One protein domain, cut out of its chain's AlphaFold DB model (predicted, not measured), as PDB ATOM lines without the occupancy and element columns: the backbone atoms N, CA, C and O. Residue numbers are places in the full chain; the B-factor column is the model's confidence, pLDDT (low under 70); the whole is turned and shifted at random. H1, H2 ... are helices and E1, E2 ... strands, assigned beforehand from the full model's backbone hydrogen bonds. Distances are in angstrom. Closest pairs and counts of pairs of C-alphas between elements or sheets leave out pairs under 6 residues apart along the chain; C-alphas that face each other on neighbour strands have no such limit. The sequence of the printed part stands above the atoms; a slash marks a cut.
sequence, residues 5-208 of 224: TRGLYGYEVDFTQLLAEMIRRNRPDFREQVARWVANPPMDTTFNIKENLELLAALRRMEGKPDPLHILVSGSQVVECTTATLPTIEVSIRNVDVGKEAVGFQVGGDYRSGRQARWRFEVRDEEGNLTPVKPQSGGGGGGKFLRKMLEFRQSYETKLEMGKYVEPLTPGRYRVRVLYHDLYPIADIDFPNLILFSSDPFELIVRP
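This is residues 5 to 208 of the 224 residues of an uncharacterized protein of Planctomycetes bacterium (UniProt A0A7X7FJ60). The domain is a longish body of strands with a small bundle of three helices, H1, H2 and H3, at one end of its longest axis and a strongly twisted, curled four-stranded sheet, E3 E10 E9 E6, toward the other end. Between them lie the three-stranded sheet E2 E4 E8, which comes near the four-stranded sheet where E2 passes E9, and the two-stranded sheet E5 E7, whose E5 comes near H3. The printed part has 204 residues, with one named strand, three named helices and then nine named strands along the chain; the class is mixed, helices and strands, and under half of the residues are in named elements. The four-stranded sheet is mixed and the other two are antiparallel. The whole is compact, with a radius of gyration of the C-alphas of 17.9 A, and spans 55 by 36 by 32 A, only just elongated.

In the largest sheet, E3 is residues 78 to 82, E10 residues 202 to 207, E9 residues 172 to 180 and E6 residues 119 to 124. E9, the longest strand, measures 25.3 A from C-alpha 172 at (24.117, 32.261, -66.356) to C-alpha 180 at (22.921, 42.700, -43.376). E2 is residues 69 to 73, E4 residues 88 to 95, 23.0 A long, and E8 residues 155 to 161, 19.5 A long. E5 is residues 103 to 108 and E7 residues 145 to 150. H1 is residues 15 to 25, 15.4 A long, H2 residues 28 to 39, 16.6 A long, and H3 residues 53 to 62, 14.1 A long. E1 is residues 12 to 14, with C-alpha 12 at (13.547, 65.142, -38.821), and E10 ends at C-alpha 207 at (22.189, 25.983, -64.966).

In the sheet E3 E10 E9 E6 the edge strands are E3 and E6, and from edge to edge the strands' lines turn by 88 degrees. E3 and E10 are parallel, with N 79 and O 203 within hydrogen-bond range at 2.8 A. E10 and E9, a hairpin, are antiparallel at 136 degrees, with N 204 and O 174 at 2.8 A. E9 and E6 are antiparallel, with N 177 and O 122 at 2.9 A. The closest C-alphas of E2 and E9 are those of Ile 71 and Val 178, 7.4 A apart. E4 is the inner strand of E2 E4 E8, antiparallel to both neighbours: N 72 and O 92 are 2.8 A apart, and N 91 and O 158 are 2.9 A apart. E5 and E7 are antiparallel at 145 degrees, with N 105 and O 148 at 2.9 A. The closest C-alphas of E4 and E7 are those of Asn 95 and Leu 150, 6.1 A apart. Leu 53 of H3 and Gly 104 of E5 have the closest C-alphas of these two, 6.4 A apart. H1, H2 and H3 form an up and down bundle, each running against the one before it. H3 touches H1 at a shallow tilt of 8 degrees, the same way, with the C-alphas of Ile 23 and Met 62 closest at 5.6 A. H2 and H3, a helical hairpin, touch at a shallow tilt of 33 degrees, only just short of steep, with Val 34 and Leu 59 closest at 6.1 A between C-alphas. H1 and H2 are close but not clearly touching, Met 22 and Phe 30 having the closest C-alphas at 6.0 A. In H1, H2 and H3 every O i to N i+4 pair is within hydrogen-bond range. E1 pairs with no named strand and meets H1 only through their link.

The two C-alphas farthest apart are those of Leu 8 and Pro 208, 55.4 A. The printed part has no cut. The long links are H2 to H3, E6 to E7 and E9 to E10; residues 181 to 201 of the last lie 3 to 14 A from the mean of the C-alphas. Mean pLDDT of the printed part is 85.5, and it is under 70 at residues 5 to 13, 41 to 51, 110 to 113, 137 to 144 and 191.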
ATOM      1  N   THR A   5      15.384  61.607 -34.810       45.53
ATOM      2  CA  THR A   5      16.147  62.446 -33.888       45.53
ATOM      3  C   THR A   5      15.974  63.886 -34.355       45.53
ATOM      4  O   THR A   5      16.130  64.181 -35.541       45.53
ATOM      5  N   ARG A   6      15.629  64.802 -33.444       37.81
ATOM      6  CA  ARG A   6      15.533  66.230 -33.771       37.81
ATOM      7  C   ARG A   6      16.937  66.726 -34.132       37.81
ATOM      8  O   ARG A   6      17.781  66.896 -33.254       37.81
ATOM      9  N   GLY A   7      17.215  66.875 -35.426       38.62
ATOM     10  CA  GLY A   7      18.514  67.336 -35.903       38.62
ATOM     11  C   GLY A   7      18.804  68.764 -35.438       38.62
ATOM     12  O   GLY A   7      17.887  69.563 -35.244       38.62
ATOM     13  N   LEU A   8      20.092  69.114 -35.343       38.41
ATOM     14  CA  LEU A   8      20.605  70.460 -35.019       38.41
ATOM     15  C   LEU A   8      20.100  71.585 -35.958       38.41
ATOM     16  O   LEU A   8      20.373  72.752 -35.704       38.41
ATOM     17  N   TYR A   9      19.346  71.248 -37.011       37.53
ATOM     18  CA  TYR A   9      18.815  72.163 -38.029       37.53
ATOM     19  C   TYR A   9      17.290  72.073 -38.228       37.53
ATOM     20  O   TYR A   9      16.780  72.528 -39.246       37.53
ATOM     21  N   GLY A  10      16.538  71.481 -37.293       33.88
ATOM     22  CA  GLY A  10      15.066  71.512 -37.335       33.88
ATOM     23  C   GLY A  10      14.398  70.589 -38.366       33.88
ATOM     24  O   GLY A  10      13.176  70.618 -38.481       33.88
ATOM     25  N   TYR A  11      15.161  69.738 -39.058       31.80
ATOM     26  CA  TYR A  11      14.633  68.648 -39.879       31.80
ATOM     27  C   TYR A  11      14.684  67.320 -39.114       31.80
ATOM     28  O   TYR A  11      15.660  67.014 -38.423       31.80
ATOM     29  N   GLU A  12      13.617  66.536 -39.249       48.66
ATOM     30  CA  GLU A  12      13.547  65.142 -38.821       48.66
ATOM     31  C   GLU A  12      14.436  64.291 -39.742       48.66
ATOM     32  O   GLU A  12      14.029  63.916 -40.837       48.66
ATOM     33  N   VAL A  13      15.681  64.038 -39.330       57.12
ATOM     34  CA  VAL A  13      16.624  63.206 -40.091       57.12
ATOM     35  C   VAL A  13      16.687  61.829 -39.444       57.12
ATOM     36  O   VAL A  13      16.849  61.713 -38.227       57.12
ATOM     37  N   ASP A  14      16.556  60.783 -40.259       76.06
ATOM     38  CA  ASP A  14      16.789  59.409 -39.823       76.06
ATOM     39  C   ASP A  14      18.228  59.267 -39.305       76.06
ATOM     40  O   ASP A  14      19.188  59.640 -39.984       76.06
ATOM     41  N   PHE A  15      18.387  58.724 -38.097       78.56
ATOM     42  CA  PHE A  15      19.692  58.620 -37.445       78.56
ATOM     43  C   PHE A  15      20.731  57.861 -38.288       78.56
ATOM     44  O   PHE A  15      21.894  58.256 -38.329       78.56
ATOM     45  N   THR A  16      20.333  56.811 -39.010       80.19
ATOM     46  CA  THR A  16      21.265  56.033 -39.844       80.19
ATOM     47  C   THR A  16      21.705  56.797 -41.089       80.19
ATOM     48  O   THR A  16      22.881  56.749 -41.448       80.19
ATOM     49  N   GLN A  17      20.808  57.586 -41.688       84.19
ATOM     50  CA  GLN A  17      21.154  58.475 -42.800       84.19
ATOM     51  C   GLN A  17      22.077  59.608 -42.344       84.19
ATOM     52  O   GLN A  17      23.019  59.961 -43.054       84.19
ATOM     53  N   LEU A  18      21.850  60.149 -41.140       86.69
ATOM     54  CA  LEU A  18      22.755  61.120 -40.529       86.69
ATOM     55  C   LEU A  18      24.154  60.522 -40.347       86.69
ATOM     56  O   LEU A  18      25.130  61.153 -40.744       86.69
ATOM     57  N   LEU A  19      24.264  59.307 -39.803       89.62
ATOM     58  CA  LEU A  19      25.556  58.633 -39.653       89.62
ATOM     59  C   LEU A  19      26.246  58.407 -41.003       89.62
ATOM     60  O   LEU A  19      27.436  58.693 -41.127       89.62
ATOM     61  N   ALA A  20      25.516  57.960 -42.027       90.81
ATOM     62  CA  ALA A  20      26.064  57.797 -43.372       90.81
ATOM     63  C   ALA A  20      26.601  59.119 -43.945       90.81
ATOM     64  O   ALA A  20      27.704  59.162 -44.495       90.81
ATOM     65  N   GLU A  21      25.873  60.220 -43.755       91.69
ATOM     66  CA  GLU A  21      26.318  61.552 -44.167       91.69
ATOM     67  C   GLU A  21      27.537  62.033 -43.364       91.69
ATOM     68  O   GLU A  21      28.459  62.636 -43.923       91.69
ATOM     69  N   MET A  22      27.589  61.738 -42.061       93.31
ATOM     70  CA  MET A  22      28.740  62.051 -41.215       93.31
ATOM     71  C   MET A  22      29.988  61.290 -41.667       93.31
ATOM     72  O   MET A  22      31.042  61.913 -41.806       93.31
ATOM     73  N   ILE A  23      29.868  59.995 -41.983       94.31
ATOM     74  CA  ILE A  23      30.951  59.192 -42.575       94.31
ATOM     75  C   ILE A  23      31.411  59.821 -43.890       94.31
ATOM     76  O   ILE A  23      32.608  60.012 -44.090       94.31
ATOM     77  N   ARG A  24      30.471  60.185 -44.774       93.25
ATOM     78  CA  ARG A  24      30.778  60.750 -46.094       93.25
ATOM     79  C   ARG A  24      31.556  62.064 -46.003       93.25
ATOM     80  O   ARG A  24      32.481  62.274 -46.781       93.25
ATOM     81  N   ARG A  25      31.188  62.960 -45.078       94.12
ATOM     82  CA  ARG A  25      31.893  64.245 -44.887       94.12
ATOM     83  C   ARG A  25      33.162  64.123 -44.050       94.12
ATOM     84  O   ARG A  25      34.060  64.942 -44.203       94.12
ATOM     85  N   ASN A  26      33.203  63.151 -43.143       93.25
ATOM     86  CA  ASN A  26      34.341  62.786 -42.306       93.25
ATOM     87  C   ASN A  26      35.060  63.952 -41.591       93.25
ATOM     88  O   ASN A  26      36.287  63.951 -41.456       93.25
ATOM     89  N   ARG A  27      34.310  64.968 -41.150       95.56
ATOM     90  CA  ARG A  27      34.876  66.156 -40.494       95.56
ATOM     91  C   ARG A  27      35.318  65.865 -39.047       95.56
ATOM     92  O   ARG A  27      34.717  65.000 -38.407       95.56
ATOM     93  N   PRO A  28      36.302  66.598 -38.491       95.12
ATOM     94  CA  PRO A  28      36.759  66.393 -37.112       95.12
ATOM     95  C   PRO A  28      35.658  66.529 -36.050       95.12
ATOM     96  O   PRO A  28      35.575  65.695 -35.153       95.12
ATOM     97  N   ASP A  29      34.772  67.517 -36.188       94.56
ATOM     98  CA  ASP A  29      33.634  67.738 -35.284       94.56
ATOM     99  C   ASP A  29      32.640  66.568 -35.317       94.56
ATOM    100  O   ASP A  29      32.132  66.135 -34.283       94.56
ATOM    101  N   PHE A  30      32.412  65.992 -36.500       94.88
ATOM    102  CA  PHE A  30      31.583  64.800 -36.651       94.88
ATOM    103  C   PHE A  30      32.212  63.577 -35.989       94.88
ATOM    104  O   PHE A  30      31.500  62.813 -35.342       94.88
ATOM    105  N   ARG A  31      33.531  63.395 -36.122       93.38
ATOM    106  CA  ARG A  31      34.240  62.288 -35.463       93.38
ATOM    107  C   ARG A  31      34.117  62.387 -33.951       93.38
ATOM    108  O   ARG A  31      33.788  61.398 -33.305       93.38
ATOM    109  N   GLU A  32      34.345  63.579 -33.404       92.88
ATOM    110  CA  GLU A  32      34.218  63.829 -31.970       92.88
ATOM    111  C   GLU A  32      32.788  63.558 -31.487       92.88
ATOM    112  O   GLU A  32      32.585  62.914 -30.459       92.88
ATOM    113  N   GLN A  33      31.788  63.989 -32.258       90.75
ATOM    114  CA  GLN A  33      30.389  63.757 -31.927       90.75
ATOM    115  C   GLN A  33      30.006  62.270 -31.970       90.75
ATOM    116  O   GLN A  33      29.375  61.790 -31.031       90.75
ATOM    117  N   VAL A  34      30.423  61.524 -32.998       90.50
ATOM    118  CA  VAL A  34      30.183  60.073 -33.088       90.50
ATOM    119  C   VAL A  34      30.893  59.333 -31.954       90.50
ATOM    120  O   VAL A  34      30.272  58.505 -31.292       90.50
ATOM    121  N   ALA A  35      32.154  59.663 -31.662       89.94
ATOM    122  CA  ALA A  35      32.888  59.077 -30.539       89.94
ATOM    123  C   ALA A  35      32.192  59.357 -29.197       89.94
ATOM    124  O   ALA A  35      32.064  58.465 -28.356       89.94
ATOM    125  N   ARG A  36      31.672  60.577 -29.017       88.69
ATOM    126  CA  ARG A  36      30.880  60.951 -27.843       88.69
ATOM    127  C   ARG A  36      29.592  60.142 -27.745       88.69
ATOM    128  O   ARG A  36      29.264  59.721 -26.647       88.69
ATOM    129  N   TRP A  37      28.890  59.903 -28.852       87.62
ATOM    130  CA  TRP A  37      27.679  59.076 -28.865       87.62
ATOM    131  C   TRP A  37      27.960  57.596 -28.599       87.62
ATOM    132  O   TRP A  37      27.136  56.942 -27.966       87.62
ATOM    133  N   VAL A  38      29.111  57.070 -29.033       84.31
ATOM    134  CA  VAL A  38      29.544  55.705 -28.688       84.31
ATOM    135  C   VAL A  38      29.820  55.589 -27.185       84.31
ATOM    136  O   VAL A  38      29.351  54.649 -26.550       84.31
ATOM    137  N   ALA A  39      30.538  56.554 -26.598       82.94
ATOM    138  CA  ALA A  39      30.882  56.539 -25.173       82.94
ATOM    139  C   ALA A  39      29.687  56.857 -24.257       82.94
ATOM    140  O   ALA A  39      29.485  56.202 -23.236       82.94
ATOM    141  N   ASN A  40      28.903  57.870 -24.629       78.38
ATOM    142  CA  ASN A  40      27.745  58.387 -23.906       78.38
ATOM    143  C   ASN A  40      26.554  58.522 -24.868       78.38
ATOM    144  O   ASN A  40      26.324  59.590 -25.449       78.38
ATOM    145  N   PRO A  41      25.792  57.435 -25.036       69.69
ATOM    146  CA  PRO A  41      24.575  57.406 -25.834       69.69
ATOM    147  C   PRO A  41      23.588  58.539 -25.504       69.69
ATOM    148  O   PRO A  41      23.306  58.757 -24.322       69.69
ATOM    149  N   PRO A  42      23.004  59.241 -26.494       65.31
ATOM    150  CA  PRO A  42      21.892  60.154 -26.233       65.31
ATOM    151  C   PRO A  42      20.678  59.398 -25.653       65.31
ATOM    152  O   PRO A  42      20.257  58.377 -26.188       65.31
ATOM    153  N   MET A  43      20.106  59.917 -24.558       51.53
ATOM    154  CA  MET A  43      19.092  59.253 -23.709       51.53
ATOM    155  C   MET A  43      17.742  58.916 -24.381       51.53
ATOM    156  O   MET A  43      16.954  58.190 -23.787       51.53
ATOM    157  N   ASP A  44      17.458  59.420 -25.585       53.44
ATOM    158  CA  ASP A  44      16.138  59.309 -26.242       53.44
ATOM    159  C   ASP A  44      16.093  58.271 -27.384       53.44
ATOM    160  O   ASP A  44      15.122  58.140 -28.126       53.44
ATOM    161  N   THR A  45      17.154  57.483 -27.553       47.91
ATOM    162  CA  THR A  45      17.105  56.319 -28.438       47.91
ATOM    163  C   THR A  45      16.698  55.111 -27.608       47.91
ATOM    164  O   THR A  45      17.461  54.646 -26.769       47.91
ATOM    165  N   THR A  46      15.503  54.580 -27.848       47.59
ATOM    166  CA  THR A  46      14.878  53.412 -27.186       47.59
ATOM    167  C   THR A  46      15.649  52.081 -27.302       47.59
ATOM    168  O   THR A  46      15.098  51.016 -27.034       47.59
ATOM    169  N   PHE A  47      16.933  52.116 -27.661       51.31
ATOM    170  CA  PHE A  47      17.844  50.982 -27.718       51.31
ATOM    171  C   PHE A  47      19.181  51.396 -27.098       51.31
ATOM    172  O   PHE A  47      19.766  52.408 -27.479       51.31
ATOM    173  N   ASN A  48      19.653  50.625 -26.122       53.03
ATOM    174  CA  ASN A  48      20.958  50.789 -25.494       53.03
ATOM    175  C   ASN A  48      22.058  50.785 -26.580       53.03
ATOM    176  O   ASN A  48      22.261  49.783 -27.247       53.03
ATOM    177  N   ILE A  49      22.750  51.905 -26.800       49.88
ATOM    178  CA  ILE A  49      23.667  52.119 -27.942       49.88
ATOM    179  C   ILE A  49      25.021  51.397 -27.815       49.88
ATOM    180  O   ILE A  49      25.723  51.242 -28.813       49.88
ATOM    181  N   LYS A  50      25.354  50.826 -26.647       52.22
ATOM    182  CA  LYS A  50      26.375  49.751 -26.591       52.22
ATOM    183  C   LYS A  50      26.004  48.567 -27.499       52.22
ATOM    184  O   LYS A  50      26.830  47.746 -27.872       52.22
ATOM    185  N   GLU A  51      24.743  48.543 -27.897       64.81
ATOM    186  CA  GLU A  51      24.131  47.714 -28.898       64.81
ATOM    187  C   GLU A  51      23.655  48.589 -30.088       64.81
ATOM    188  O   GLU A  51      22.535  48.439 -30.561       64.81
ATOM    189  N   ASN A  52      24.435  49.539 -30.596       82.25
ATOM    190  CA  ASN A  52      24.136  50.187 -31.877       82.25
ATOM    191  C   ASN A  52      25.301  49.965 -32.826       82.25
ATOM    192  O   ASN A  52      26.327  50.645 -32.806       82.25
ATOM    193  N   LEU A  53      25.118  48.937 -33.633       88.75
ATOM    194  CA  LEU A  53      26.124  48.412 -34.520       88.75
ATOM    195  C   LEU A  53      26.451  49.392 -35.658       88.75
ATOM    196  O   LEU A  53      27.619  49.544 -36.012       88.75
ATOM    197  N   GLU A  54      25.455  50.107 -36.184       89.75
ATOM    198  CA  GLU A  54      25.643  51.152 -37.191       89.75
ATOM    199  C   GLU A  54      26.448  52.335 -36.642       89.75
ATOM    200  O   GLU A  54      27.295  52.878 -37.353       89.75
ATOM    201  N   LEU A  55      26.245  52.715 -35.375       89.62
ATOM    202  CA  LEU A  55      27.035  53.769 -34.737       89.62
ATOM    203  C   LEU A  55      28.499  53.350 -34.548       89.62
ATOM    204  O   LEU A  55      29.404  54.129 -34.858       89.62
ATOM    205  N   LEU A  56      28.744  52.125 -34.072       91.00
ATOM    206  CA  LEU A  56      30.104  51.604 -33.939       91.00
ATOM    207  C   LEU A  56      30.793  51.511 -35.309       91.00
ATOM    208  O   LEU A  56      31.936  51.945 -35.453       91.00
ATOM    209  N   ALA A  57      30.090  51.024 -36.333       93.44
ATOM    210  CA  ALA A  57      30.598  50.992 -37.703       93.44
ATOM    211  C   ALA A  57      30.901  52.396 -38.239       93.44
ATOM    212  O   ALA A  57      31.948  52.602 -38.853       93.44
ATOM    213  N   ALA A  58      30.048  53.385 -37.955       93.50
ATOM    214  CA  ALA A  58      30.309  54.770 -38.325       93.50
ATOM    215  C   ALA A  58      31.608  55.288 -37.704       93.50
ATOM    216  O   ALA A  58      32.449  55.826 -38.427       93.50
ATOM    217  N   LEU A  59      31.818  55.060 -36.402       93.44
ATOM    218  CA  LEU A  59      33.066  55.435 -35.738       93.44
ATOM    219  C   LEU A  59      34.270  54.771 -36.414       93.44
ATOM    220  O   LEU A  59      35.212  55.465 -36.793       93.44
ATOM    221  N   ARG A  60      34.234  53.448 -36.621       94.81
ATOM    222  CA  ARG A  60      35.354  52.708 -37.227       94.81
ATOM    223  C   ARG A  60      35.689  53.197 -38.627       94.81
ATOM    224  O   ARG A  60      36.850  53.511 -38.887       94.81
ATOM    225  N   ARG A  61      34.688  53.365 -39.491       95.50
ATOM    226  CA  ARG A  61      34.881  53.890 -40.851       95.50
ATOM    227  C   ARG A  61      35.478  55.295 -40.835       95.50
ATOM    228  O   ARG A  61      36.401  55.574 -41.597       95.50
ATOM    229  N   MET A  62      35.011  56.170 -39.943       95.56
ATOM    230  CA  MET A  62      35.573  57.516 -39.800       95.56
ATOM    231  C   MET A  62      37.021  57.490 -39.285       95.56
ATOM    232  O   MET A  62      37.831  58.309 -39.708       95.56
ATOM    233  N   GLU A  63      37.381  56.529 -38.435       94.25
ATOM    234  CA  GLU A  63      38.759  56.287 -37.987       94.25
ATOM    235  C   GLU A  63      39.645  55.590 -39.040       94.25
ATOM    236  O   GLU A  63      40.835  55.399 -38.793       94.25
ATOM    237  N   GLY A  64      39.098  55.201 -40.199       94.75
ATOM    238  CA  GLY A  64      39.810  54.408 -41.209       94.75
ATOM    239  C   GLY A  64      40.067  52.957 -40.785       94.75
ATOM    240  O   GLY A  64      40.967  52.309 -41.315       94.75
ATOM    241  N   LYS A  65      39.310  52.453 -39.807       95.31
ATOM    242  CA  LYS A  65      39.395  51.082 -39.293       95.31
ATOM    243  C   LYS A  65      38.342  50.185 -39.972       95.31
ATOM    244  O   LYS A  65      37.330  50.704 -40.446       95.31
ATOM    245  N   PRO A  66      38.554  48.854 -40.012       93.75
ATOM    246  CA  PRO A  66      37.563  47.909 -40.527       93.75
ATOM    247  C   PRO A  66      36.235  47.969 -39.764       93.75
ATOM    248  O   PRO A  66      36.207  48.345 -38.591       93.75
ATOM    249  N   ASP A  67      35.156  47.543 -40.421       94.75
ATOM    250  CA  ASP A  67      33.847  47.405 -39.782       94.75
ATOM    251  C   ASP A  67      33.893  46.432 -38.589       94.75
ATOM    252  O   ASP A  67      34.636  45.448 -38.618       94.75
ATOM    253  N   PRO A  68      33.078  46.661 -37.542       94.25
ATOM    254  CA  PRO A  68      33.067  45.831 -36.334       94.25
ATOM    255  C   PRO A  68      32.522  44.411 -36.562       94.25
ATOM    256  O   PRO A  68      32.741  43.518 -35.739       94.25
ATOM    257  N   LEU A  69      31.818  44.189 -37.675       94.44
ATOM    258  CA  LEU A  69      31.262  42.901 -38.060       94.44
ATOM    259  C   LEU A  69      31.694  42.496 -39.458       94.44
ATOM    260  O   LEU A  69      31.698  43.308 -40.380       94.44
ATOM    261  N   HIS A  70      31.941  41.199 -39.613       95.62
ATOM    262  CA  HIS A  70      32.150  40.571 -40.907       95.62
ATOM    263  C   HIS A  70      31.091  39.490 -41.145       95.62
ATOM    264  O   HIS A  70      30.810  38.687 -40.252       95.62
ATOM    265  N   ILE A  71      30.510  39.476 -42.346       97.50
ATOM    266  CA  ILE A  71      29.624  38.406 -42.806       97.50
ATOM    267  C   ILE A  71      30.472  37.384 -43.555       97.50
ATOM    268  O   ILE A  71      31.075  37.701 -44.575       97.50
ATOM    269  N   LEU A  72      30.487  36.150 -43.068       96.75
ATOM    270  CA  LEU A  72      31.191  35.040 -43.697       96.75
ATOM    271  C   LEU A  72      30.169  34.130 -44.373       96.75
ATOM    272  O   LEU A  72      29.199  33.723 -43.736       96.75
ATOM    273  N   VAL A  73      30.401  33.800 -45.639       96.88
ATOM    274  CA  VAL A  73      29.646  32.775 -46.368       96.88
ATOM    275  C   VAL A  73      30.418  31.464 -46.267       96.88
ATOM    276  O   VAL A  73      31.600  31.416 -46.608       96.88
ATOM    277  N   SER A  74      29.773  30.416 -45.764       92.44
ATOM    278  CA  SER A  74      30.389  29.095 -45.639       92.44
ATOM    279  C   SER A  74      30.380  28.353 -46.976       92.44
ATOM    280  O   SER A  74      29.440  28.470 -47.761       92.44
ATOM    281  N   GLY A  75      31.400  27.521 -47.206       88.44
ATOM    282  CA  GLY A  75      31.483  26.637 -48.368       88.44
ATOM    283  C   GLY A  75      32.334  27.182 -49.517       88.44
ATOM    284  O   GLY A  75      33.295  27.924 -49.310       88.44
ATOM    285  N   SER A  76      32.020  26.727 -50.731       86.12
ATOM    286  CA  SER A  76      32.752  27.078 -51.952       86.12
ATOM    287  C   SER A  76      32.510  28.535 -52.356       86.12
ATOM    288  O   SER A  76      31.393  29.035 -52.255       86.12
ATOM    289  N   GLN A  77      33.545  29.189 -52.892       92.88
ATOM    290  CA  GLN A  77      33.430  30.511 -53.527       92.88
ATOM    291  C   GLN A  77      32.676  30.466 -54.866       92.88
ATOM    292  O   GLN A  77      32.327  31.510 -55.404       92.88
ATOM    293  N   VAL A  78      32.427  29.265 -55.394       95.69
ATOM    294  CA  VAL A  78      31.579  29.019 -56.562       95.69
ATOM    295  C   VAL A  78      30.473  28.058 -56.144       95.69
ATOM    296  O   VAL A  78      30.749  26.922 -55.748       95.69
ATOM    297  N   VAL A  79      29.230  28.518 -56.218       96.12
ATOM    298  CA  VAL A  79      28.024  27.746 -55.915       96.12
ATOM    299  C   VAL A  79      27.305  27.455 -57.223       96.12
ATOM    300  O   VAL A  79      27.083  28.358 -58.022       96.12
ATOM    301  N   GLU A  80      26.917  26.204 -57.451       96.00
ATOM    302  CA  GLU A  80      26.123  25.829 -58.621       96.00
ATOM    303  C   GLU A  80      24.689  25.494 -58.212       96.00
ATOM    304  O   GLU A  80      24.453  24.865 -57.180       96.00
ATOM    305  N   CYS A  81      23.725  25.899 -59.031       95.31
ATOM    306  CA  CYS A  81      22.324  25.550 -58.846       95.31
ATOM    307  C   CYS A  81      21.596  25.449 -60.191       95.31
ATOM    308  O   CYS A  81      22.189  25.639 -61.254       95.31
ATOM    309  N   THR A  82      20.302  25.137 -60.160       95.50
ATOM    310  CA  THR A  82      19.454  25.147 -61.359       95.50
ATOM    311  C   THR A  82      18.437  26.277 -61.280       95.50
ATOM    312  O   THR A  82      18.138  26.784 -60.197       95.50
ATOM    313  N   THR A  83      17.843  26.644 -62.416       92.56
ATOM    314  CA  THR A  83      16.722  27.601 -62.451       92.56
ATOM    315  C   THR A  83      15.515  27.144 -61.621       92.56
ATOM    316  O   THR A  83      14.700  27.972 -61.224       92.56
ATOM    317  N   ALA A  84      15.391  25.841 -61.339       90.62
ATOM    318  CA  ALA A  84      14.304  25.276 -60.541       90.62
ATOM    319  C   ALA A  84      14.546  25.375 -59.025       90.62
ATOM    320  O   ALA A  84      13.599  25.319 -58.242       90.62
ATOM    321  N   THR A  85      15.801  25.473 -58.578       92.25
ATOM    322  CA  THR A  85      16.134  25.438 -57.150       92.25
ATOM    323  C   THR A  85      17.344  26.314 -56.867       92.25
ATOM    324  O   THR A  85      18.480  25.923 -57.121       92.25
ATOM    325  N   LEU A  86      17.091  27.500 -56.307       95.25
ATOM    326  CA  LEU A  86      18.141  28.375 -55.789       95.25
ATOM    327  C   LEU A  86      18.707  27.821 -54.468       95.25
ATOM    328  O   LEU A  86      17.967  27.202 -53.699       95.25
ATOM    329  N   PRO A  87      20.003  28.037 -54.185       96.25
ATOM    330  CA  PRO A  87      20.669  27.408 -53.053       96.25
ATOM    331  C   PRO A  87      20.230  27.999 -51.706       96.25
ATOM    332  O   PRO A  87      19.794  29.149 -51.598       96.25
ATOM    333  N   THR A  88      20.422  27.214 -50.648       96.56
ATOM    334  CA  THR A  88      20.460  27.730 -49.277       96.56
ATOM    335  C   THR A  88      21.897  28.088 -48.940       96.56
ATOM    336  O   THR A  88      22.776  27.235 -49.013       96.56
ATOM    337  N   ILE A  89      22.127  29.341 -48.561       97.12
ATOM    338  CA  ILE A  89      23.452  29.849 -48.219       97.12
ATOM    339  C   ILE A  89      23.606  29.851 -46.700       97.12
ATOM    340  O   ILE A  89      22.803  30.449 -45.979       97.12
ATOM    341  N   GLU A  90      24.633  29.165 -46.213       97.25
ATOM    342  CA  GLU A  90      25.025  29.201 -44.806       97.25
ATOM    343  C   GLU A  90      25.912  30.421 -44.572       97.25
ATOM    344  O   GLU A  90      26.912  30.622 -45.263       97.25
ATOM    345  N   VAL A  91      25.527  31.257 -43.611       97.00
ATOM    346  CA  VAL A  91      26.234  32.499 -43.306       97.00
ATOM    347  C   VAL A  91      26.497  32.616 -41.818       97.00
ATOM    348  O   VAL A  91      25.733  32.113 -40.993       97.00
ATOM    349  N   SER A  92      27.553  33.338 -41.463       96.62
ATOM    350  CA  SER A  92      27.787  33.749 -40.086       96.62
ATOM    351  C   SER A  92      28.106  35.232 -39.978       96.62
ATOM    352  O   SER A  92      28.777  35.803 -40.833       96.62
ATOM    353  N   ILE A  93      27.614  35.858 -38.913       95.88
ATOM    354  CA  ILE A  93      28.041  37.188 -38.482       95.88
ATOM    355  C   ILE A  93      29.119  36.993 -37.432       95.88
ATOM    356  O   ILE A  93      28.861  36.350 -36.414       95.88
ATOM    357  N   ARG A  94      30.301  37.569 -37.648       96.88
ATOM    358  CA  ARG A  94      31.423  37.491 -36.714       96.88
ATOM    359  C   ARG A  94      31.807  38.861 -36.183       96.88
ATOM    360  O   ARG A  94      32.038  39.778 -36.970       96.88
ATOM    361  N   ASN A  95      31.970  38.964 -34.866       96.62
ATOM    362  CA  ASN A  95      32.581  40.135 -34.244       96.62
ATOM    363  C   ASN A  95      34.086  40.166 -34.523       96.62
ATOM    364  O   ASN A  95      34.841  39.301 -34.067       96.62
ATOM    365  N   VAL A  96      34.506  41.181 -35.271       96.31
ATOM    366  CA  VAL A  96      35.900  41.447 -35.638       96.31
ATOM    367  C   VAL A  96      36.343  42.845 -35.203       96.31
ATOM    368  O   VAL A  96      37.381  43.321 -35.662       96.31
ATOM    369  N   ASP A  97      35.592  43.494 -34.306       94.75
ATOM    370  CA  ASP A  97      35.885  44.852 -33.872       94.75
ATOM    371  C   ASP A  97      37.294  44.965 -33.282       94.75
ATOM    372  O   ASP A  97      37.711  44.219 -32.395       94.75
ATOM    373  N   VAL A  98      38.030  45.954 -33.771       93.25
ATOM    374  CA  VAL A  98      39.407  46.243 -33.358       93.25
ATOM    375  C   VAL A  98      39.512  46.735 -31.913       93.25
ATOM    376  O   VAL A  98      40.566  46.578 -31.297       93.25
ATOM    377  N   GLY A  99      38.431  47.294 -31.361       89.94
ATOM    378  CA  GLY A  99      38.303  47.633 -29.943       89.94
ATOM    379  C   GLY A  99      38.062  46.418 -29.047       89.94
ATOM    380  O   GLY A  99      38.206  46.537 -27.834       89.94
ATOM    381  N   LYS A 100      37.780  45.240 -29.628       92.75
ATOM    382  CA  LYS A 100      37.514  43.972 -28.924       92.75
ATOM    383  C   LYS A 100      36.331  44.042 -27.957       92.75
ATOM    384  O   LYS A 100      36.270  43.273 -27.000       92.75
ATOM    385  N   GLU A 101      35.403  44.957 -28.206       85.88
ATOM    386  CA  GLU A 101      34.187  45.100 -27.417       85.88
ATOM    387  C   GLU A 101      33.125  44.105 -27.893       85.88
ATOM    388  O   GLU A 101      33.106  43.700 -29.060       85.88
ATOM    389  N   ALA A 102      32.232  43.700 -26.991       89.88
ATOM    390  CA  ALA A 102      31.051  42.941 -27.372       89.88
ATOM    391  C   ALA A 102      30.140  43.814 -28.243       89.88
ATOM    392  O   ALA A 102      29.892  44.975 -27.918       89.88
ATOM    393  N   VAL A 103      29.612  43.247 -29.326       90.06
ATOM    394  CA  VAL A 103      28.725  43.965 -30.251       90.06
ATOM    395  C   VAL A 103      27.320  43.394 -30.180       90.06
ATOM    396  O   VAL A 103      27.115  42.181 -30.256       90.06
ATOM    397  N   GLY A 104      26.338  44.276 -30.019       88.88
ATOM    398  CA  GLY A 104      24.936  43.897 -30.112       88.88
ATOM    399  C   GLY A 104      24.487  43.770 -31.565       88.88
ATOM    400  O   GLY A 104      24.887  44.568 -32.410       88.88
ATOM    401  N   PHE A 105      23.615  42.806 -31.847       90.00
ATOM    402  CA  PHE A 105      22.958  42.650 -33.148       90.00
ATOM    403  C   PHE A 105      21.574  41.980 -33.003       90.00
ATOM    404  O   PHE A 105      21.244  41.402 -31.960       90.00
ATOM    405  N   GLN A 106      20.719  42.108 -34.017       88.62
ATOM    406  CA  GLN A 106      19.360  41.573 -34.057       88.62
ATOM    407  C   GLN A 106      19.300  40.292 -34.884       88.62
ATOM    408  O   GLN A 106      19.717  40.253 -36.043       88.62
ATOM    409  N   VAL A 107      18.681  39.262 -34.310       86.81
ATOM    410  CA  VAL A 107      18.411  37.982 -34.975       86.81
ATOM    411  C   VAL A 107      16.915  37.721 -35.102       86.81
ATOM    412  O   VAL A 107      16.115  38.216 -34.303       86.81
ATOM    413  N   GLY A 108      16.543  36.901 -36.084       79.31
ATOM    414  CA  GLY A 108      15.160  36.499 -36.336       79.31
ATOM    415  C   GLY A 108      14.415  37.469 -37.251       79.31
ATOM    416  O   GLY A 108      14.977  38.015 -38.201       79.31
ATOM    417  N   GLY A 109      13.125  37.669 -36.977       73.50
ATOM    418  CA  GLY A 109      12.244  38.468 -37.832       73.50
ATOM    419  C   GLY A 109      11.585  37.712 -38.982       73.50
ATOM    420  O   GLY A 109      10.911  38.337 -39.793       73.50
ATOM    421  N   ASP A 110      11.765  36.398 -39.040       68.06
ATOM    422  CA  ASP A 110      11.330  35.490 -40.101       68.06
ATOM    423  C   ASP A 110       9.928  34.904 -39.914       68.06
ATOM    424  O   ASP A 110       9.263  34.613 -40.905       68.06
ATOM    425  N   TYR A 111       9.435  34.776 -38.677       63.19
ATOM    426  CA  TYR A 111       8.204  34.011 -38.414       63.19
ATOM    427  C   TYR A 111       6.930  34.532 -39.109       63.19
ATOM    428  O   TYR A 111       5.958  33.789 -39.214       63.19
ATOM    429  N   ARG A 112       6.897  35.799 -39.554       66.06
ATOM    430  CA  ARG A 112       5.750  36.387 -40.286       66.06
ATOM    431  C   ARG A 112       5.981  36.509 -41.785       66.06
ATOM    432  O   ARG A 112       5.047  36.347 -42.557       66.06
ATOM    433  N   SER A 113       7.207  36.829 -42.181       69.31
ATOM    434  CA  SER A 113       7.596  37.093 -43.569       69.31
ATOM    435  C   SER A 113       8.083  35.841 -44.301       69.31
ATOM    436  O   SER A 113       8.351  35.906 -45.496       69.31
ATOM    437  N   GLY A 114       8.280  34.723 -43.595       77.62
ATOM    438  CA  GLY A 114       8.875  33.497 -44.133       77.62
ATOM    439  C   GLY A 114      10.383  33.593 -44.394       77.62
ATOM    440  O   GLY A 114      10.993  32.583 -44.740       77.62
ATOM    441  N   ARG A 115      10.989  34.778 -44.209       84.50
ATOM    442  CA  ARG A 115      12.409  35.094 -44.444       84.50
ATOM    443  C   ARG A 115      12.942  36.090 -43.420       84.50
ATOM    444  O   ARG A 115      12.195  36.949 -42.951       84.50
ATOM    445  N   GLN A 116      14.236  36.042 -43.131       88.88
ATOM    446  CA  GLN A 116      14.867  36.941 -42.167       88.88
ATOM    447  C   GLN A 116      15.002  38.356 -42.753       88.88
ATOM    448  O   GLN A 116      15.855  38.624 -43.592       88.88
ATOM    449  N   ALA A 117      14.161  39.282 -42.290       87.31
ATOM    450  CA  ALA A 117      13.961  40.583 -42.938       87.31
ATOM    451  C   ALA A 117      15.198  41.507 -42.965       87.31
ATOM    452  O   ALA A 117      15.224  42.469 -43.724       87.31
ATOM    453  N   ARG A 118      16.211  41.239 -42.135       89.31
ATOM    454  CA  ARG A 118      17.452  42.031 -42.003       89.31
ATOM    455  C   ARG A 118      18.555  41.634 -42.974       89.31
ATOM    456  O   ARG A 118      19.596  42.281 -43.002       89.31
ATOM    457  N   TRP A 119      18.320  40.575 -43.735       93.44
ATOM    458  CA  TRP A 119      19.253  40.032 -44.703       93.44
ATOM    459  C   TRP A 119      18.775  40.302 -46.119       93.44
ATOM    460  O   TRP A 119      17.573  40.359 -46.376       93.44
ATOM    461  N   ARG A 120      19.724  40.421 -47.042       94.12
ATOM    462  CA  ARG A 120      19.458  40.541 -48.475       94.12
ATOM    463  C   ARG A 120      20.577  39.896 -49.279       94.12
ATOM    464  O   ARG A 120      21.727  39.903 -48.854       94.12
ATOM    465  N   PHE A 121      20.237  39.395 -50.459       95.88
ATOM    466  CA  PHE A 121      21.218  39.063 -51.485       95.88
ATOM    467  C   PHE A 121      21.320  40.223 -52.479       95.88
ATOM    468  O   PHE A 121      20.317  40.636 -53.061       95.88
ATOM    469  N   GLU A 122      22.523  40.763 -52.660       95.81
ATOM    470  CA  GLU A 122      22.863  41.571 -53.832       95.81
ATOM    471  C   GLU A 122      23.357  40.603 -54.905       95.81
ATOM    472  O   GLU A 122      24.417  40.002 -54.743       95.81
ATOM    473  N   VAL A 123      22.579  40.423 -55.970       97.06
ATOM    474  CA  VAL A 123      22.900  39.504 -57.067       97.06
ATOM    475  C   VAL A 123      23.052  40.320 -58.335       97.06
ATOM    476  O   VAL A 123      22.149  41.075 -58.700       97.06
ATOM    477  N   ARG A 124      24.205  40.192 -58.983       97.81
ATOM    478  CA  ARG A 124      24.512  40.874 -60.236       97.81
ATOM    479  C   ARG A 124      24.778  39.865 -61.337       97.81
ATOM    480  O   ARG A 124      25.443  38.866 -61.067       97.81
ATOM    481  N   ASP A 125      24.246  40.117 -62.526       96.88
ATOM    482  CA  ASP A 125      24.558  39.337 -63.729       96.88
ATOM    483  C   ASP A 125      26.002  39.588 -64.212       96.88
ATOM    484  O   ASP A 125      26.779  40.304 -63.566       96.88
ATOM    485  N   GLU A 126      26.382  38.949 -65.318       95.50
ATOM    486  CA  GLU A 126      27.724  39.041 -65.901       95.50
ATOM    487  C   GLU A 126      28.039  40.462 -66.402       95.50
ATOM    488  O   GLU A 126      29.180  40.921 -66.320       95.50
ATOM    489  N   GLU A 127      27.013  41.202 -66.820       96.06
ATOM    490  CA  GLU A 127      27.079  42.608 -67.215       96.06
ATOM    491  C   GLU A 127      27.119  43.576 -66.014       96.06
ATOM    492  O   GLU A 127      27.376  44.772 -66.177       96.06
ATOM    493  N   GLY A 128      26.908  43.077 -64.792       94.69
ATOM    494  CA  GLY A 128      26.942  43.843 -63.545       94.69
ATOM    495  C   GLY A 128      25.608  44.483 -63.140       94.69
ATOM    496  O   GLY A 128      25.560  45.199 -62.123       94.69
ATOM    497  N   ASN A 129      24.526  44.226 -63.878       95.69
ATOM    498  CA  ASN A 129      23.188  44.706 -63.555       95.69
ATOM    499  C   ASN A 129      22.639  43.974 -62.334       95.69
ATOM    500  O   ASN A 129      22.840  42.777 -62.150       95.69
ATOM    501  N   LEU A 130      21.919  44.707 -61.487       93.69
ATOM    502  CA  LEU A 130      21.289  44.138 -60.303       93.69
ATOM    503  C   LEU A 130      20.034  43.354 -60.703       93.69
ATOM    504  O   LEU A 130      19.148  43.901 -61.361       93.69
ATOM    505  N   THR A 131      19.924  42.105 -60.259       93.06
ATOM    506  CA  THR A 131      18.703  41.323 -60.472       93.06
ATOM    507  C   THR A 131      17.578  41.816 -59.556       93.06
ATOM    508  O   THR A 131      17.856  42.215 -58.418       93.06
ATOM    509  N   PRO A 132      16.305  41.722 -59.974       90.44
ATOM    510  CA  PRO A 132      15.174  42.073 -59.125       90.44
ATOM    511  C   PRO A 132      15.159  41.305 -57.799       90.44
ATOM    512  O   PRO A 132      15.421  40.101 -57.735       90.44
ATOM    513  N   VAL A 133      14.812  42.020 -56.733       90.19
ATOM    514  CA  VAL A 133      14.576  41.436 -55.412       90.19
ATOM    515  C   VAL A 133      13.137  40.951 -55.339       90.19
ATOM    516  O   VAL A 133      12.224  41.623 -55.813       90.19
ATOM    517  N   LYS A 134      12.927  39.802 -54.701       89.75
ATOM    518  CA  LYS A 134      11.592  39.250 -54.496       89.75
ATOM    519  C   LYS A 134      10.827  40.092 -53.467       89.75
ATOM    520  O   LYS A 134      11.278  40.174 -52.315       89.75
ATOM    521  N   PRO A 135       9.677  40.693 -53.809       85.06
ATOM    522  CA  PRO A 135       8.895  41.473 -52.858       85.06
ATOM    523  C   PRO A 135       8.312  40.570 -51.765       85.06
ATOM    524  O   PRO A 135       8.057  39.382 -51.978       85.06
ATOM    525  N   GLN A 136       8.088  41.113 -50.567       75.88
ATOM    526  CA  GLN A 136       7.401  40.381 -49.508       75.88
ATOM    527  C   GLN A 136       5.944  40.105 -49.908       75.88
ATOM    528  O   GLN A 136       5.120  41.012 -50.016       75.88
ATOM    529  N   SER A 137       5.596  38.829 -50.058       60.81
ATOM    530  CA  SER A 137       4.217  38.384 -50.253       60.81
ATOM    531  C   SER A 137       3.514  38.225 -48.894       60.81
ATOM    532  O   SER A 137       3.565  37.150 -48.300       60.81
ATOM    533  N   GLY A 138       2.886  39.280 -48.359       56.41
ATOM    534  CA  GLY A 138       2.023  39.178 -47.166       56.41
ATOM    535  C   GLY A 138       2.137  40.321 -46.149       56.41
ATOM    536  O   GLY A 138       3.115  41.065 -46.137       56.41
ATOM    537  N   GLY A 139       1.103  40.447 -45.303       47.97
ATOM    538  CA  GLY A 139       0.821  41.585 -44.415       47.97
ATOM    539  C   GLY A 139       2.023  42.148 -43.653       47.97
ATOM    540  O   GLY A 139       2.790  41.417 -43.027       47.97
ATOM    541  N   GLY A 140       2.157  43.475 -43.714       47.38
ATOM    542  CA  GLY A 140       3.255  44.231 -43.125       47.38
ATOM    543  C   GLY A 140       3.468  43.934 -41.642       47.38
ATOM    544  O   GLY A 140       2.534  43.893 -40.842       47.38
ATOM    545  N   GLY A 141       4.732  43.747 -41.280       50.06
ATOM    546  CA  GLY A 141       5.155  43.479 -39.914       50.06
ATOM    547  C   GLY A 141       6.214  42.392 -39.898       50.06
ATOM    548  O   GLY A 141       5.890  41.207 -39.935       50.06
ATOM    549  N   GLY A 142       7.480  42.805 -39.808       54.19
ATOM    550  CA  GLY A 142       8.577  41.887 -39.512       54.19
ATOM    551  C   GLY A 142       8.256  41.034 -38.281       54.19
ATOM    552  O   GLY A 142       7.482  41.436 -37.402       54.19
ATOM    553  N   GLY A 143       8.813  39.825 -38.237       62.09
ATOM    554  CA  GLY A 143       8.717  38.984 -37.051       62.09
ATOM    555  C   GLY A 143       9.332  39.653 -35.812       62.09
ATOM    556  O   GLY A 143       9.879  40.751 -35.846       62.09
ATOM    557  N   LYS A 144       9.264  38.957 -34.685       69.38
ATOM    558  CA  LYS A 144       9.929  39.329 -33.437       69.38
ATOM    559  C   LYS A 144      11.418  39.156 -33.677       69.38
ATOM    560  O   LYS A 144      11.854  38.106 -34.150       69.38
ATOM    561  N   PHE A 145      12.164  40.189 -33.330       74.88
ATOM    562  CA  PHE A 145      13.612  40.156 -33.316       74.88
ATOM    563  C   PHE A 145      14.072  39.951 -31.879       74.88
ATOM    564  O   PHE A 145      13.451  40.463 -30.943       74.88
ATOM    565  N   LEU A 146      15.158  39.210 -31.711       82.75
ATOM    566  CA  LEU A 146      15.862  39.117 -30.442       82.75
ATOM    567  C   LEU A 146      17.171  39.875 -30.565       82.75
ATOM    568  O   LEU A 146      17.877  39.751 -31.567       82.75
ATOM    569  N   ARG A 147      17.501  40.637 -29.528       85.50
ATOM    570  CA  ARG A 147      18.839  41.186 -29.372       85.50
ATOM    571  C   ARG A 147      19.762  40.095 -28.853       85.50
ATOM    572  O   ARG A 147      19.403  39.375 -27.922       85.50
ATOM    573  N   LYS A 148      20.944  39.980 -29.445       89.50
ATOM    574  CA  LYS A 148      22.032  39.146 -28.941       89.50
ATOM    575  C   LYS A 148      23.313  39.960 -28.884       89.50
ATOM    576  O   LYS A 148      23.477  40.906 -29.648       89.50
ATOM    577  N   MET A 149      24.208  39.553 -27.994       91.62
ATOM    578  CA  MET A 149      25.573  40.059 -27.926       91.62
ATOM    579  C   MET A 149      26.515  39.032 -28.550       91.62
ATOM    580  O   MET A 149      26.351  37.832 -28.326       91.62
ATOM    581  N   LEU A 150      27.480  39.506 -29.330       93.38
ATOM    582  CA  LEU A 150      28.613  38.726 -29.813       93.38
ATOM    583  C   LEU A 150      29.879  39.236 -29.139       93.38
ATOM    584  O   LEU A 150      30.299  40.367 -29.394       93.38
ATOM    585  N   GLU A 151      30.508  38.400 -28.316       95.69
ATOM    586  CA  GLU A 151      31.840  38.703 -27.786       95.69
ATOM    587  C   GLU A 151      32.875  38.746 -28.916       95.69
ATOM    588  O   GLU A 151      32.662  38.204 -30.007       95.69
ATOM    589  N   PHE A 152      34.026  39.369 -28.663       96.00
ATOM    590  CA  PHE A 152      35.092  39.450 -29.659       96.00
ATOM    591  C   PHE A 152      35.458  38.061 -30.205       96.00
ATOM    592  O   PHE A 152      35.700  37.119 -29.448       96.00
ATOM    593  N   ARG A 153      35.524  37.949 -31.538       96.19
ATOM    594  CA  ARG A 153      35.766  36.722 -32.320       96.19
ATOM    595  C   ARG A 153      34.669  35.664 -32.288       96.19
ATOM    596  O   ARG A 153      34.834  34.685 -33.022       96.19
ATOM    597  N   GLN A 154      33.590  35.844 -31.528       97.38
ATOM    598  CA  GLN A 154      32.431  34.962 -31.615       97.38
ATOM    599  C   GLN A 154      31.679  35.169 -32.927       97.38
ATOM    600  O   GLN A 154      31.690  36.257 -33.513       97.38
ATOM    601  N   SER A 155      31.009  34.100 -33.347       96.75
ATOM    602  CA  SER A 155      30.164  34.071 -34.530       96.75
ATOM    603  C   SER A 155      28.744  33.653 -34.166       96.75
ATOM    604  O   SER A 155      28.529  32.853 -33.256       96.75
ATOM    605  N   TYR A 156      27.780  34.167 -34.919       95.88
ATOM    606  CA  TYR A 156      26.415  33.660 -34.962       95.88
ATOM    607  C   TYR A 156      26.125  33.119 -36.354       95.88
ATOM    608  O   TYR A 156      26.274  33.847 -37.334       95.88
ATOM    609  N   GLU A 157      25.699  31.865 -36.429       95.94
ATOM    610  CA  GLU A 157      25.421  31.162 -37.680       95.94
ATOM    611  C   GLU A 157      23.925  31.149 -37.996       95.94
ATOM    612  O   GLU A 157      23.072  31.044 -37.108       95.94
ATOM    613  N   THR A 158      23.602  31.239 -39.284       94.75
ATOM    614  CA  THR A 158      22.240  31.082 -39.785       94.75
ATOM    615  C   THR A 158      22.226  30.595 -41.235       94.75
ATOM    616  O   THR A 158      23.258  30.542 -41.903       94.75
ATOM    617  N   LYS A 159      21.043  30.219 -41.728       94.81
ATOM    618  CA  LYS A 159      20.835  29.755 -43.104       94.81
ATOM    619  C   LYS A 159      19.847  30.663 -43.822       94.81
ATOM    620  O   LYS A 159      18.802  31.013 -43.271       94.81
ATOM    621  N   LEU A 160      20.181  31.037 -45.052       94.75
ATOM    622  CA  LEU A 160      19.388  31.920 -45.897       94.75
ATOM    623  C   LEU A 160      19.005  31.187 -47.185       94.75
ATOM    624  O   LEU A 160      19.839  30.957 -48.056       94.75
ATOM    625  N   GLU A 161      17.732  30.830 -47.319       94.38
ATOM    626  CA  GLU A 161      17.191  30.251 -48.554       94.38
ATOM    627  C   GLU A 161      17.081  31.342 -49.629       94.38
ATOM    628  O   GLU A 161      16.202  32.205 -49.556       94.38
ATOM    629  N   MET A 162      17.965  31.331 -50.630       95.31
ATOM    630  CA  MET A 162      18.106  32.432 -51.591       95.31
ATOM    631  C   MET A 162      16.813  32.720 -52.373       95.31
ATOM    632  O   MET A 162      16.462  33.882 -52.577       95.31
ATOM    633  N   GLY A 163      16.029  31.686 -52.706       93.31
ATOM    634  CA  GLY A 163      14.736  31.824 -53.401       93.31
ATOM    635  C   GLY A 163      13.629  32.545 -52.614       93.31
ATOM    636  O   GLY A 163      12.551  32.818 -53.153       93.31
ATOM    637  N   LYS A 164      13.877  32.882 -51.342       91.31
ATOM    638  CA  LYS A 164      13.008  33.761 -50.545       91.31
ATOM    639  C   LYS A 164      13.342  35.249 -50.696       91.31
ATOM    640  O   LYS A 164      12.551  36.091 -50.270       91.31
ATOM    641  N   TYR A 165      14.485  35.586 -51.281       92.50
ATOM    642  CA  TYR A 165      14.973  36.963 -51.416       92.50
ATOM    643  C   TYR A 165      15.129  37.391 -52.873       92.50
ATOM    644  O   TYR A 165      15.035  38.575 -53.165       92.50
ATOM    645  N   VAL A 166      15.355  36.446 -53.781       93.19
ATOM    646  CA  VAL A 166      15.649  36.719 -55.190       93.19
ATOM    647  C   VAL A 166      14.544  36.119 -56.052       93.19
ATOM    648  O   VAL A 166      14.036  35.035 -55.745       93.19
ATOM    649  N   GLU A 167      14.137  36.846 -57.091       92.38
ATOM    650  CA  GLU A 167      13.255  36.296 -58.123       92.38
ATOM    651  C   GLU A 167      13.947  35.136 -58.869       92.38
ATOM    652  O   GLU A 167      15.172  35.001 -58.800       92.38
ATOM    653  N   PRO A 168      13.201  34.261 -59.567       92.25
ATOM    654  CA  PRO A 168      13.804  33.215 -60.387       92.25
ATOM    655  C   PRO A 168      14.866  33.776 -61.342       92.25
ATOM    656  O   PRO A 168      14.613  34.727 -62.083       92.25
ATOM    657  N   LEU A 169      16.056  33.175 -61.319       95.19
ATOM    658  CA  LEU A 169      17.180  33.565 -62.165       95.19
ATOM    659  C   LEU A 169      17.158  32.789 -63.484       95.19
ATOM    660  O   LEU A 169      16.767  31.620 -63.528       95.19
ATOM    661  N   THR A 170      17.620  33.429 -64.554       95.56
ATOM    662  CA  THR A 170      17.916  32.756 -65.821       95.56
ATOM    663  C   THR A 170      19.225  31.966 -65.715       95.56
ATOM    664  O   THR A 170      20.026  32.222 -64.817       95.56
ATOM    665  N   PRO A 171      19.488  31.002 -66.616       97.31
ATOM    666  CA  PRO A 171      20.799  30.373 -66.684       97.31
ATOM    667  C   PRO A 171      21.898  31.407 -66.947       97.31
ATOM    668  O   PRO A 171      21.718  32.285 -67.789       97.31
ATOM    669  N   GLY A 172      23.027  31.296 -66.251       97.00
ATOM    670  CA  GLY A 172      24.117  32.261 -66.356       97.00
ATOM    671  C   GLY A 172      25.042  32.266 -65.144       97.00
ATOM    672  O   GLY A 172      24.857  31.501 -64.192       97.00
ATOM    673  N   ARG A 173      26.053  33.135 -65.197       98.06
ATOM    674  CA  ARG A 173      26.963  33.412 -64.082       98.06
ATOM    675  C   ARG A 173      26.528  34.685 -63.374       98.06
ATOM    676  O   ARG A 173      26.188  35.673 -64.014       98.06
ATOM    677  N   TYR A 174      26.586  34.653 -62.052       98.31
ATOM    678  CA  TYR A 174      26.200  35.768 -61.205       98.31
ATOM    679  C   TYR A 174      27.251  36.015 -60.136       98.31
ATOM    680  O   TYR A 174      27.842  35.085 -59.585       98.31
ATOM    681  N   ARG A 175      27.430  37.285 -59.783       98.12
ATOM    682  CA  ARG A 175      28.199  37.698 -58.613       98.12
ATOM    683  C   ARG A 175      27.244  38.019 -57.476       98.12
ATOM    684  O   ARG A 175      26.371  38.874 -57.623       98.12
ATOM    685  N   VAL A 176      27.431  37.364 -56.337       98.00
ATOM    686  CA  VAL A 176      26.522  37.461 -55.195       98.00
ATOM    687  C   VAL A 176      27.245  38.013 -53.976       98.00
ATOM    688  O   VAL A 176      28.367  37.613 -53.674       98.00
ATOM    689  N   ARG A 177      26.586  38.912 -53.244       97.38
ATOM    690  CA  ARG A 177      26.948  39.295 -51.875       97.38
ATOM    691  C   ARG A 177      25.771  39.101 -50.944       97.38
ATOM    692  O   ARG A 177      24.621  39.330 -51.320       97.38
ATOM    693  N   VAL A 178      26.074  38.752 -49.701       97.12
ATOM    694  CA  VAL A 178      25.098  38.766 -48.616       97.12
ATOM    695  C   VAL A 178      25.234  40.082 -47.864       97.12
ATOM    696  O   VAL A 178      26.332  40.468 -47.470       97.12
ATOM    697  N   LEU A 179      24.112  40.768 -47.680       95.81
ATOM    698  CA  LEU A 179      24.009  42.043 -46.986       95.81
ATOM    699  C   LEU A 179      23.231  41.872 -45.682       95.81
ATOM    700  O   LEU A 179      22.266  41.104 -45.630       95.81
ATOM    701  N   TYR A 180      23.614  42.633 -44.661       94.56
ATOM    702  CA  TYR A 180      22.921  42.700 -43.376       94.56
ATOM    703  C   TYR A 180      22.769  44.146 -42.893       94.56
ATOM    704  O   TYR A 180      23.671  44.970 -43.076       94.56
ATOM    705  N   HIS A 181      21.644  44.431 -42.234       91.38
ATOM    706  CA  HIS A 181      21.408  45.682 -41.513       91.38
ATOM    707  C   HIS A 181      20.676  45.439 -40.187       91.38
ATOM    708  O   HIS A 181      19.664  44.737 -40.127       91.38
ATOM    709  N   ASP A 182      21.134  46.075 -39.111       88.25
ATOM    710  CA  ASP A 182      20.697  45.750 -37.753       88.25
ATOM    711  C   ASP A 182      19.433  46.496 -37.328       88.25
ATOM    712  O   ASP A 182      18.579  45.930 -36.649       88.25
ATOM    713  N   LEU A 183      19.249  47.743 -37.773       81.56
ATOM    714  CA  LEU A 183      18.066  48.537 -37.410       81.56
ATOM    715  C   LEU A 183      16.877  48.407 -38.364       81.56
ATOM    716  O   LEU A 183      15.739  48.286 -37.883       81.56
ATOM    717  N   TYR A 184      17.110  48.321 -39.676       81.75
ATOM    718  CA  TYR A 184      16.070  48.257 -40.708       81.75
ATOM    719  C   TYR A 184      15.949  46.875 -41.366       81.75
ATOM    720  O   TYR A 184      16.958  46.198 -41.552       81.75
ATOM    721  N   PRO A 185      14.724  46.424 -41.691       84.31
ATOM    722  CA  PRO A 185      14.541  45.291 -42.585       84.31
ATOM    723  C   PRO A 185      14.911  45.718 -44.011       84.31
ATOM    724  O   PRO A 185      14.352  46.682 -44.516       84.31
ATOM    725  N   ILE A 186      15.843  45.016 -44.652       88.44
ATOM    726  CA  ILE A 186      16.371  45.346 -45.985       88.44
ATOM    727  C   ILE A 186      16.039  44.289 -47.043       88.44
ATOM    728  O   ILE A 186      16.513  44.397 -48.166       88.44
ATOM    729  N   ALA A 187      15.263  43.254 -46.701       88.69
ATOM    730  CA  ALA A 187      15.054  42.094 -47.569       88.69
ATOM    731  C   ALA A 187      14.410  42.413 -48.931       88.69
ATOM    732  O   ALA A 187      14.664  41.681 -49.878       88.69
ATOM    733  N   ASP A 188      13.598  43.467 -49.029       82.81
ATOM    734  CA  ASP A 188      12.887  43.912 -50.241       82.81
ATOM    735  C   ASP A 188      12.725  45.425 -50.373       82.81
ATOM    736  O   ASP A 188      12.054  45.899 -51.286       82.81
ATOM    737  N   ILE A 189      13.327  46.190 -49.467       77.81
ATOM    738  CA  ILE A 189      13.251  47.643 -49.499       77.81
ATOM    739  C   ILE A 189      14.647  48.180 -49.775       77.81
ATOM    740  O   ILE A 189      15.601  47.894 -49.047       77.81
ATOM    741  N   ASP A 190      14.750  48.975 -50.833       76.25
ATOM    742  CA  ASP A 190      15.919  49.800 -51.079       76.25
ATOM    743  C   ASP A 190      15.870  51.023 -50.173       76.25
ATOM    744  O   ASP A 190      14.992  51.879 -50.287       76.25
ATOM    745  N   PHE A 191      16.842  51.113 -49.271       69.06
ATOM    746  CA  PHE A 191      17.064  52.307 -48.477       69.06
ATOM    747  C   PHE A 191      18.346  52.989 -48.950       69.06
ATOM    748  O   PHE A 191      19.432  52.409 -48.821       69.06
ATOM    749  N   PRO A 192      18.260  54.219 -49.481       74.69
ATOM    750  CA  PRO A 192      19.456  54.976 -49.792       74.69
ATOM    751  C   PRO A 192      20.205  55.308 -48.496       74.69
ATOM    752  O   PRO A 192      19.598  55.643 -47.478       74.69
ATOM    753  N   ASN A 193      21.537  55.270 -48.564       80.88
ATOM    754  CA  ASN A 193      22.436  55.746 -47.509       80.88
ATOM    755  C   ASN A 193      22.335  54.994 -46.170       80.88
ATOM    756  O   ASN A 193      22.495  55.601 -45.113       80.88
ATOM    757  N   LEU A 194      22.106  53.680 -46.198       87.31
ATOM    758  CA  LEU A 194      22.280  52.845 -45.010       87.31
ATOM    759  C   LEU A 194      23.729  52.384 -44.830       87.31
ATOM    760  O   LEU A 194      24.465  52.153 -45.793       87.31
ATOM    761  N   ILE A 195      24.111  52.175 -43.573       90.44
ATOM    762  CA  ILE A 195      25.350  51.488 -43.215       90.44
ATOM    763  C   ILE A 195      25.074  49.988 -43.308       90.44
ATOM    764  O   ILE A 195      24.538  49.377 -42.390       90.44
ATOM    765  N   LEU A 196      25.411  49.404 -44.455       93.06
ATOM    766  CA  LEU A 196      25.295  47.968 -44.687       93.06
ATOM    767  C   LEU A 196      26.592  47.257 -44.307       93.06
ATOM    768  O   LEU A 196      27.686  47.766 -44.574       93.06
ATOM    769  N   PHE A 197      26.441  46.061 -43.748       94.94
ATOM    770  CA  PHE A 197      27.503  45.066 -43.646       94.94
ATOM    771  C   PHE A 197      27.371  44.119 -44.831       94.94
ATOM    772  O   PHE A 197      26.258  43.724 -45.184       94.94
ATOM    773  N   SER A 198      28.490  43.757 -45.449       95.69
ATOM    774  CA  SER A 198      28.511  42.895 -46.628       95.69
ATOM    775  C   SER A 198      29.520  41.771 -46.470       95.69
ATOM    776  O   SER A 198      30.582  41.972 -45.881       95.69
ATOM    777  N   SER A 199      29.206  40.612 -47.036       97.31
ATOM    778  CA  SER A 199      30.193  39.560 -47.253       97.31
ATOM    779  C   SER A 199      31.159  39.926 -48.379       97.31
ATOM    780  O   SER A 199      30.854  40.766 -49.239       97.31
ATOM    781  N   ASP A 200      32.271  39.200 -48.444       96.38
ATOM    782  CA  ASP A 200      32.998  39.049 -49.698       96.38
ATOM    783  C   ASP A 200      32.073  38.461 -50.783       96.38
ATOM    784  O   ASP A 200      31.136  37.708 -50.475       96.38
ATOM    785  N   PRO A 201      32.270  38.844 -52.056       96.94
ATOM    786  CA  PRO A 201      31.458  38.330 -53.143       96.94
ATOM    787  C   PRO A 201      31.860  36.902 -53.519       96.94
ATOM    788  O   PRO A 201      33.049  36.605 -53.595       96.94
ATOM    789  N   PHE A 202      30.874  36.079 -53.864       97.62
ATOM    790  CA  PHE A 202      31.058  34.728 -54.399       97.62
ATOM    791  C   PHE A 202      30.338  34.571 -55.748       97.62
ATOM    792  O   PHE A 202      29.486  35.388 -56.109       97.62
ATOM    793  N   GLU A 203      30.706  33.546 -56.514       98.12
ATOM    794  CA  GLU A 203      30.101  33.233 -57.809       98.12
ATOM    795  C   GLU A 203      28.933  32.258 -57.634       98.12
ATOM    796  O   GLU A 203      29.030  31.263 -56.912       98.12
ATOM    797  N   LEU A 204      27.829  32.534 -58.323       98.00
ATOM    798  CA  LEU A 204      26.699  31.628 -58.476       98.00
ATOM    799  C   LEU A 204      26.548  31.277 -59.956       98.00
ATOM    800  O   LEU A 204      26.343  32.159 -60.788       98.00
ATOM    801  N   ILE A 205      26.604  29.990 -60.280       97.88
ATOM    802  CA  ILE A 205      26.358  29.475 -61.626       97.88
ATOM    803  C   ILE A 205      24.970  28.841 -61.645       97.88
ATOM    804  O   ILE A 205      24.736  27.805 -61.020       97.88
ATOM    805  N   VAL A 206      24.050  29.452 -62.387       97.44
ATOM    806  CA  VAL A 206      22.693  28.942 -62.585       97.44
ATOM    807  C   VAL A 206      22.662  28.153 -63.886       97.44
ATOM    808  O   VAL A 206      22.905  28.690 -64.967       97.44
ATOM    809  N   ARG A 207      22.353  26.861 -63.803       96.44
ATOM    810  CA  ARG A 207      22.189  25.983 -64.966       96.44
ATOM    811  C   ARG A 207      20.712  25.873 -65.360       96.44
ATOM    812  O   ARG A 207      19.845  25.988 -64.488       96.44
ATOM    813  N   PRO A 208      20.391  25.616 -66.640       93.62
ATOM    814  CA  PRO A 208      19.021  25.321 -67.042       93.62
ATOM    815  C   PRO A 208      18.456  24.154 -66.227       93.62
ATOM    816  O   PRO A 208      19.097  23.111 -66.098       93.62
TER     817      PRO A 208